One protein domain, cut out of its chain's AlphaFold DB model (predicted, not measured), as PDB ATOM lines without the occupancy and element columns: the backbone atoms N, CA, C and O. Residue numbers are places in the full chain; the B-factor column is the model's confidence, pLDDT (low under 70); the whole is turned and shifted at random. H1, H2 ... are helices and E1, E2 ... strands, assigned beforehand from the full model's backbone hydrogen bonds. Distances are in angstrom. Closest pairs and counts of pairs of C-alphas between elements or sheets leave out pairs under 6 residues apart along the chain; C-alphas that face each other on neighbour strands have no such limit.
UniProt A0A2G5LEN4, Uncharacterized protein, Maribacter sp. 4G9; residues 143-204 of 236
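What this domain is: This is residues 143 to 204 of the 236 residues of an uncharacterized protein of Maribacter sp. 4G9 (UniProt A0A2G5LEN4). A long helix, H1, sticks out with residues 143 to 157 as a free arm, and past its other end the backbone folds back into a small body with a short helix, H2, and a hairpin of two strands, E1 and E2. The printed part has 62 residues, with H1, H2, E1, E2 in that order, an antiparallel sheet E1 - E2, and a mixed class. It is loose, with a radius of gyration of the C-alphas of 15.3 A, and spans 55 by 19 by 16 A.

How they stand to each other: Start in H1, residues 143 to 169, where every O i to N i+4 pair is within hydrogen-bond range. With residues 159 to 163 alone it only just touches H2, residues 178 to 181, with 3 pairs of C-alphas within 8 A; the closest, of Phe 163 and Ala 181, are 5.5 A apart. H2 is too short for an O i to N i+4 pair. E1, residues 187 to 191, and E2, residues 198 to 202, form an antiparallel hairpin; find N 200 and O 189 within hydrogen-bond range, 2.8 A apart. H1 is apart from both strands.

Where its parts are: Find C-alpha 143 at (-29.947, -10.197, 311.065); H1 runs 39.2 A from there. H2 measures 5.4 A, E1 12.5 A and E2 12.4 A, ending at C-alpha 202, (-33.385, 1.825, 272.388).

The domain as a whole: The printed part has no cut and no long link. The model's pLDDT is under 70 at residues 171 to 200 and 202 to 204.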
ATOM      1  N   SER A 143     -28.776 -10.375 311.932       78.38
ATOM      2  CA  SER A 143     -29.947 -10.197 311.065       78.38
ATOM      3  C   SER A 143     -29.714  -9.200 309.938       78.38
ATOM      4  O   SER A 143     -30.061  -9.483 308.792       78.38
ATOM      5  N   LEU A 144     -29.060  -8.074 310.229       82.75
ATOM      6  CA  LEU A 144     -28.714  -7.060 309.236       82.75
ATOM      7  C   LEU A 144     -27.854  -7.634 308.105       82.75
ATOM      8  O   LEU A 144     -28.169  -7.425 306.938       82.75
ATOM      9  N   VAL A 145     -26.803  -8.390 308.434       85.62
ATOM     10  CA  VAL A 145     -25.855  -8.909 307.436       85.62
ATOM     11  C   VAL A 145     -26.544  -9.916 306.521       85.62
ATOM     12  O   VAL A 145     -26.469  -9.783 305.302       85.62
ATOM     13  N   TYR A 146     -27.272 -10.879 307.088       85.12
ATOM     14  CA  TYR A 146     -27.981 -11.883 306.291       85.12
ATOM     15  C   TYR A 146     -29.081 -11.273 305.422       85.12
ATOM     16  O   TYR A 146     -29.234 -11.659 304.264       85.12
ATOM     17  N   SER A 147     -29.799 -10.275 305.937       85.75
ATOM     18  CA  SER A 147     -30.821  -9.567 305.164       85.75
ATOM     19  C   SER A 147     -30.208  -8.801 303.995       85.75
ATOM     20  O   SER A 147     -30.691  -8.914 302.871       85.75
ATOM     21  N   LEU A 148     -29.108  -8.075 304.225       87.12
ATOM     22  CA  LEU A 148     -28.415  -7.332 303.170       87.12
ATOM     23  C   LEU A 148     -27.835  -8.261 302.102       87.12
ATOM     24  O   LEU A 148     -27.999  -7.978 300.918       87.12
ATOM     25  N   ILE A 149     -27.223  -9.384 302.492       89.69
ATOM     26  CA  ILE A 149     -26.730 -10.394 301.540       89.69
ATOM     27  C   ILE A 149     -27.888 -10.957 300.715       89.69
ATOM     28  O   ILE A 149     -27.756 -11.099 299.503       89.69
ATOM     29  N   THR A 150     -29.034 -11.228 301.342       87.44
ATOM     30  CA  THR A 150     -30.216 -11.754 300.644       87.44
ATOM     31  C   THR A 150     -30.735 -10.752 299.614       87.44
ATOM     32  O   THR A 150     -30.881 -11.097 298.442       87.44
ATOM     33  N   VAL A 151     -30.932  -9.489 300.004       87.94
ATOM     34  CA  VAL A 151     -31.381  -8.426 299.087       87.94
ATOM     35  C   VAL A 151     -30.371  -8.203 297.963       87.94
ATOM     36  O   VAL A 151     -30.759  -8.082 296.803       87.94
ATOM     37  N   PHE A 152     -29.076  -8.200 298.282       89.25
ATOM     38  CA  PHE A 152     -28.014  -8.060 297.289       89.25
ATOM     39  C   PHE A 152     -27.997  -9.233 296.303       89.25
ATOM     40  O   PHE A 152     -27.914  -9.019 295.096       89.25
ATOM     41  N   SER A 153     -28.142 -10.467 296.789       87.31
ATOM     42  CA  SER A 153     -28.198 -11.660 295.938       87.31
ATOM     43  C   SER A 153     -29.392 -11.625 294.981       87.31
ATOM     44  O   SER A 153     -29.239 -11.928 293.800       87.31
ATOM     45  N   LEU A 154     -30.553 -11.159 295.456       87.62
ATOM     46  CA  LEU A 154     -31.748 -10.981 294.636       87.62
ATOM     47  C   LEU A 154     -31.539  -9.891 293.575       87.62
ATOM     48  O   LEU A 154     -31.881 -10.092 292.413       87.62
ATOM     49  N   ALA A 155     -30.936  -8.760 293.950       85.19
ATOM     50  CA  ALA A 155     -30.616  -7.688 293.012       85.19
ATOM     51  C   ALA A 155     -29.655  -8.165 291.909       85.19
ATOM     52  O   ALA A 155     -29.898  -7.910 290.729       85.19
ATOM     53  N   MET A 156     -28.612  -8.917 292.270       86.38
ATOM     54  CA  MET A 156     -27.678  -9.501 291.302       86.38
ATOM     55  C   MET A 156     -28.370 -10.513 290.385       86.38
ATOM     56  O   MET A 156     -28.129 -10.502 289.180       86.38
ATOM     57  N   ALA A 157     -29.280 -11.335 290.914       87.06
ATOM     58  CA  ALA A 157     -30.065 -12.264 290.105       87.06
ATOM     59  C   ALA A 157     -30.928 -11.536 289.061       87.06
ATOM     60  O   ALA A 157     -30.994 -11.982 287.918       87.06
ATOM     61  N   ILE A 158     -31.529 -10.391 289.409       86.06
ATOM     62  CA  ILE A 158     -32.308  -9.564 288.468       86.06
ATOM     63  C   ILE A 158     -31.418  -9.009 287.349       86.06
ATOM     64  O   ILE A 158     -31.806  -9.054 286.183       86.06
ATOM     65  N   VAL A 159     -30.223  -8.510 287.683       84.06
ATOM     66  CA  VAL A 159     -29.265  -7.994 286.687       84.06
ATOM     67  C   VAL A 159     -28.823  -9.103 285.734       84.06
ATOM     68  O   VAL A 159     -28.861  -8.921 284.519       84.06
ATOM     69  N   VAL A 160     -28.465 -10.274 286.266       85.50
ATOM     70  CA  VAL A 160     -28.073 -11.436 285.455       85.50
ATOM     71  C   VAL A 160     -29.231 -11.897 284.574       85.50
ATOM     72  O   VAL A 160     -29.038 -12.120 283.384       85.50
ATOM     73  N   TYR A 161     -30.445 -11.986 285.119       85.62
ATOM     74  CA  TYR A 161     -31.640 -12.346 284.357       85.62
ATOM     75  C   TYR A 161     -31.900 -11.374 283.199       85.62
ATOM     76  O   TYR A 161     -32.145 -11.804 282.072       85.62
ATOM     77  N   HIS A 162     -31.786 -10.067 283.449       83.12
ATOM     78  CA  HIS A 162     -31.935  -9.047 282.414       83.12
ATOM     79  C   HIS A 162     -30.878  -9.191 281.316       83.12
ATOM     80  O   HIS A 162     -31.216  -9.197 280.132       83.12
ATOM     81  N   PHE A 163     -29.617  -9.380 281.705       81.12
ATOM     82  CA  PHE A 163     -28.519  -9.605 280.772       81.12
ATOM     83  C   PHE A 163     -28.743 -10.855 279.909       81.12
ATOM     84  O   PHE A 163     -28.586 -10.795 278.690       81.12
ATOM     85  N   VAL A 164     -29.183 -11.964 280.514       83.50
ATOM     86  CA  VAL A 164     -29.494 -13.206 279.792       83.50
ATOM     87  C   VAL A 164     -30.610 -12.977 278.772       83.50
ATOM     88  O   VAL A 164     -30.447 -13.357 277.615       83.50
ATOM     89  N   ILE A 165     -31.700 -12.292 279.140       83.12
ATOM     90  CA  ILE A 165     -32.787 -11.969 278.196       83.12
ATOM     91  C   ILE A 165     -32.271 -11.150 277.013       83.12
ATOM     92  O   ILE A 165     -32.615 -11.453 275.873       83.12
ATOM     93  N   ILE A 166     -31.473 -10.112 277.267       78.44
ATOM     94  CA  ILE A 166     -30.909  -9.278 276.199       78.44
ATOM     95  C   ILE A 166     -30.036 -10.142 275.284       78.44
ATOM     96  O   ILE A 166     -30.216 -10.110 274.070       78.44
ATOM     97  N   SER A 167     -29.155 -10.965 275.857       78.12
ATOM     98  CA  SER A 167     -28.251 -11.824 275.085       78.12
ATOM     99  C   SER A 167     -28.984 -12.847 274.209       78.12
ATOM    100  O   SER A 167     -28.581 -13.059 273.069       78.12
ATOM    101  N   LEU A 168     -30.085 -13.426 274.704       81.69
ATOM    102  CA  LEU A 168     -30.897 -14.395 273.964       81.69
ATOM    103  C   LEU A 168     -31.694 -13.752 272.825       81.69
ATOM    104  O   LEU A 168     -31.917 -14.398 271.811       81.69
ATOM    105  N   ASN A 169     -32.136 -12.500 272.983       77.62
ATOM    106  CA  ASN A 169     -32.941 -11.815 271.965       77.62
ATOM    107  C   ASN A 169     -32.107 -11.099 270.889       77.62
ATOM    108  O   ASN A 169     -32.670 -10.686 269.879       77.62
ATOM    109  N   LEU A 170     -30.802 -10.899 271.105       73.19
ATOM    110  CA  LEU A 170     -29.925 -10.115 270.218       73.19
ATOM    111  C   LEU A 170     -28.818 -10.954 269.545       73.19
ATOM    112  O   LEU A 170     -27.794 -10.401 269.146       73.19
ATOM    113  N   ASP A 171     -29.017 -12.271 269.409       65.56
ATOM    114  CA  ASP A 171     -28.167 -13.215 268.650       65.56
ATOM    115  C   ASP A 171     -26.646 -13.102 268.903       65.56
ATOM    116  O   ASP A 171     -25.825 -13.408 268.040       65.56
ATOM    117  N   GLY A 172     -26.236 -12.662 270.099       58.12
ATOM    118  CA  GLY A 172     -24.842 -12.663 270.566       58.12
ATOM    119  C   GLY A 172     -23.830 -11.797 269.792       58.12
ATOM    120  O   GLY A 172     -22.690 -11.690 270.237       58.12
ATOM    121  N   ASN A 173     -24.212 -11.162 268.680       55.47
ATOM    122  CA  ASN A 173     -23.295 -10.464 267.763       55.47
ATOM    123  C   ASN A 173     -23.237  -8.941 267.949       55.47
ATOM    124  O   ASN A 173     -22.518  -8.251 267.227       55.47
ATOM    125  N   ILE A 174     -23.987  -8.408 268.909       58.38
ATOM    126  CA  ILE A 174     -24.054  -6.976 269.190       58.38
ATOM    127  C   ILE A 174     -23.348  -6.743 270.526       58.38
ATOM    128  O   ILE A 174     -23.797  -7.285 271.540       58.38
ATOM    129  N   PRO A 175     -22.244  -5.976 270.569       59.41
ATOM    130  CA  PRO A 175     -21.536  -5.730 271.812       59.41
ATOM    131  C   PRO A 175     -22.420  -4.892 272.742       59.41
ATOM    132  O   PRO A 175     -22.665  -3.708 272.522       59.41
ATOM    133  N   ILE A 176     -22.921  -5.540 273.793       62.97
ATOM    134  CA  ILE A 176     -23.698  -4.900 274.851       62.97
ATOM    135  C   ILE A 176     -22.702  -4.148 275.742       62.97
ATOM    136  O   ILE A 176     -21.914  -4.767 276.457       62.97
ATOM    137  N   ASP A 177     -22.727  -2.814 275.705       65.44
ATOM    138  CA  ASP A 177     -21.967  -1.995 276.659       65.44
ATOM    139  C   ASP A 177     -22.407  -2.330 278.099       65.44
ATOM    140  O   ASP A 177     -23.593  -2.541 278.357       65.44
ATOM    141  N   GLY A 178     -21.482  -2.341 279.063       61.00
ATOM    142  CA  GLY A 178     -21.762  -2.693 280.464       61.00
ATOM    143  C   GLY A 178     -22.827  -1.803 281.119       61.00
ATOM    144  O   GLY A 178     -23.477  -2.206 282.081       61.00
ATOM    145  N   ARG A 179     -23.072  -0.610 280.563       60.44
ATOM    146  CA  ARG A 179     -24.162   0.297 280.966       60.44
ATOM    147  C   ARG A 179     -25.549  -0.185 280.532       60.44
ATOM    148  O   ARG A 179     -26.525   0.111 281.214       60.44
ATOM    149  N   SER A 180     -25.630  -0.954 279.451       63.41
ATOM    150  CA  SER A 180     -26.865  -1.561 278.937       63.41
ATOM    151  C   SER A 180     -27.294  -2.795 279.742       63.41
ATOM    152  O   SER A 180     -28.412  -3.268 279.576       63.41
ATOM    153  N   ALA A 181     -26.429  -3.312 280.625       62.25
ATOM    154  CA  ALA A 181     -26.769  -4.399 281.546       62.25
ATOM    155  C   ALA A 181     -27.592  -3.920 282.755       62.25
ATOM    156  O   ALA A 181     -28.170  -4.738 283.471       62.25
ATOM    157  N   ILE A 182     -27.647  -2.603 282.999       66.81
ATOM    158  CA  ILE A 182     -28.447  -2.030 284.080       66.81
ATOM    159  C   ILE A 182     -29.923  -2.114 283.672       66.81
ATOM    160  O   ILE A 182     -30.313  -1.486 282.682       66.81
ATOM    161  N   PRO A 183     -30.761  -2.836 284.440       64.94
ATOM    162  CA  PRO A 183     -32.181  -2.932 284.153       64.94
ATOM    163  C   PRO A 183     -32.806  -1.543 284.028       64.94
ATOM    164  O   PRO A 183     -32.528  -0.654 284.836       64.94
ATOM    165  N   PHE A 184     -33.673  -1.369 283.030       64.81
ATOM    166  CA  PHE A 184     -34.435  -0.133 282.788       64.81
ATOM    167  C   PHE A 184     -33.608   1.083 282.348       64.81
ATOM    168  O   PHE A 184     -34.162   2.174 282.188       64.81
ATOM    169  N   TYR A 185     -32.305   0.910 282.115       65.25
ATOM    170  CA  TYR A 185     -31.481   1.909 281.446       65.25
ATOM    171  C   TYR A 185     -31.572   1.762 279.920       65.25
ATOM    172  O   TYR A 185     -32.144   0.807 279.394       65.25
ATOM    173  N   ARG A 186     -31.058   2.752 279.184       69.06
ATOM    174  CA  ARG A 186     -31.068   2.724 277.715       69.06
ATOM    175  C   ARG A 186     -30.176   1.587 277.228       69.06
ATOM    176  O   ARG A 186     -29.040   1.476 277.685       69.06
ATOM    177  N   VAL A 187     -30.676   0.796 276.283       66.69
ATOM    178  CA  VAL A 187     -29.885  -0.253 275.634       66.69
ATOM    179  C   VAL A 187     -29.246   0.352 274.392       66.69
ATOM    180  O   VAL A 187     -29.943   0.815 273.485       66.69
ATOM    181  N   LEU A 188     -27.916   0.392 274.389       69.31
ATOM    182  CA  LEU A 188     -27.114   0.815 273.246       69.31
ATOM    183  C   LEU A 188     -26.802  -0.413 272.396       69.31
ATOM    184  O   LEU A 188     -26.139  -1.339 272.857       69.31
ATOM    185  N   ILE A 189     -27.301  -0.413 271.165       69.25
ATOM    186  CA  ILE A 189     -27.074  -1.465 270.179       69.25
ATOM    187  C   ILE A 189     -26.158  -0.883 269.111       69.25
ATOM    188  O   ILE A 189     -26.534   0.053 268.409       69.25
ATOM    189  N   THR A 190     -24.955  -1.429 268.987       67.56
ATOM    190  CA  THR A 190     -24.013  -1.088 267.916       67.56
ATOM    191  C   THR A 190     -24.116  -2.134 266.818       67.56
ATOM    192  O   THR A 190     -23.736  -3.288 267.006       67.56
ATOM    193  N   ASP A 191     -24.644  -1.743 265.664       67.12
ATOM    194  CA  ASP A 191     -24.651  -2.607 264.493       67.12
ATOM    195  C   ASP A 191     -23.284  -2.549 263.802       67.12
ATOM    196  O   ASP A 191     -22.935  -1.569 263.143       67.12
ATOM    197  N   VAL A 192     -22.501  -3.613 263.981       66.31
ATOM    198  CA  VAL A 192     -21.158  -3.772 263.400       66.31
ATOM    199  C   VAL A 192     -21.230  -4.175 261.917       66.31
ATOM    200  O   VAL A 192     -20.224  -4.122 261.212       66.31
ATOM    201  N   SER A 193     -22.408  -4.571 261.419       66.56
ATOM    202  CA  SER A 193     -22.600  -5.021 260.033       66.56
ATOM    203  C   SER A 193     -22.846  -3.877 259.042       66.56
ATOM    204  O   SER A 193     -22.656  -4.053 257.836       66.56
ATOM    205  N   SER A 194     -23.208  -2.687 259.530       62.88
ATOM    206  CA  SER A 194     -23.327  -1.474 258.722       62.88
ATOM    207  C   SER A 194     -22.031  -0.654 258.759       62.88
ATOM    208  O   SER A 194     -21.420  -0.472 259.806       62.88
ATOM    209  N   SER A 195     -21.579  -0.158 257.600       63.00
ATOM    210  CA  SER A 195     -20.454   0.784 257.507       63.00
ATOM    211  C   SER A 195     -20.976   2.161 257.076       63.00
ATOM    212  O   SER A 195     -21.556   2.256 255.990       63.00
ATOM    213  N   PRO A 196     -20.809   3.229 257.881       63.47
ATOM    214  CA  PRO A 196     -20.269   3.252 259.247       63.47
ATOM    215  C   PRO A 196     -21.202   2.569 260.263       63.47
ATOM    216  O   PRO A 196     -22.414   2.526 260.041       63.47
ATOM    217  N   ALA A 197     -20.625   2.072 261.365       64.44
ATOM    218  CA  ALA A 197     -21.354   1.392 262.435       64.44
ATOM    219  C   ALA A 197     -22.498   2.276 262.938       64.44
ATOM    220  O   ALA A 197     -22.275   3.414 263.362       64.44
ATOM    221  N   LYS A 198     -23.731   1.776 262.851       68.75
ATOM    222  CA  LYS A 198     -24.908   2.516 263.311       68.75
ATOM    223  C   LYS A 198     -25.178   2.192 264.770       68.75
ATOM    224  O   LYS A 198     -25.348   1.035 265.145       68.75
ATOM    225  N   GLU A 199     -25.249   3.237 265.584       68.62
ATOM    226  CA  GLU A 199     -25.678   3.143 266.974       68.62
ATOM    227  C   GLU A 199     -27.191   3.349 267.060       68.62
ATOM    228  O   GLU A 199     -27.722   4.403 266.704       68.62
ATOM    229  N   TYR A 200     -27.891   2.338 267.557       69.81
ATOM    230  CA  TYR A 200     -29.306   2.406 267.873       69.81
ATOM    231  C   TYR A 200     -29.462   2.537 269.386       69.81
ATOM    232  O   TYR A 200     -29.105   1.644 270.153       69.81
ATOM    233  N   VAL A 201     -30.019   3.666 269.823       70.94
ATOM    234  CA  VAL A 201     -30.394   3.872 271.224       70.94
ATOM    235  C   VAL A 201     -31.836   3.415 271.392       70.94
ATOM    236  O   VAL A 201     -32.767   4.138 271.029       70.94
ATOM    237  N   ILE A 202     -32.045   2.233 271.968       69.06
ATOM    238  CA  ILE A 202     -33.385   1.825 272.388       69.06
ATOM    239  C   ILE A 202     -33.653   2.473 273.746       69.06
ATOM    240  O   ILE A 202     -33.194   2.024 274.799       69.06
ATOM    241  N   GLY A 203     -34.362   3.600 273.700       64.12
ATOM    242  CA  GLY A 203     -34.830   4.326 274.873       64.12
ATOM    243  C   GLY A 203     -36.274   3.976 275.213       64.12
ATOM    244  O   GLY A 203     -37.139   3.911 274.341       64.12
ATOM    245  N   SER A 204     -36.554   3.807 276.503       65.88
ATOM    246  CA  SER A 204     -37.925   3.811 277.007       65.88
ATOM    247  C   SER A 204     -38.563   5.192 276.796       65.88
ATOM    248  O   SER A 204     -37.912   6.216 277.007       65.88
TER     249      SER A 204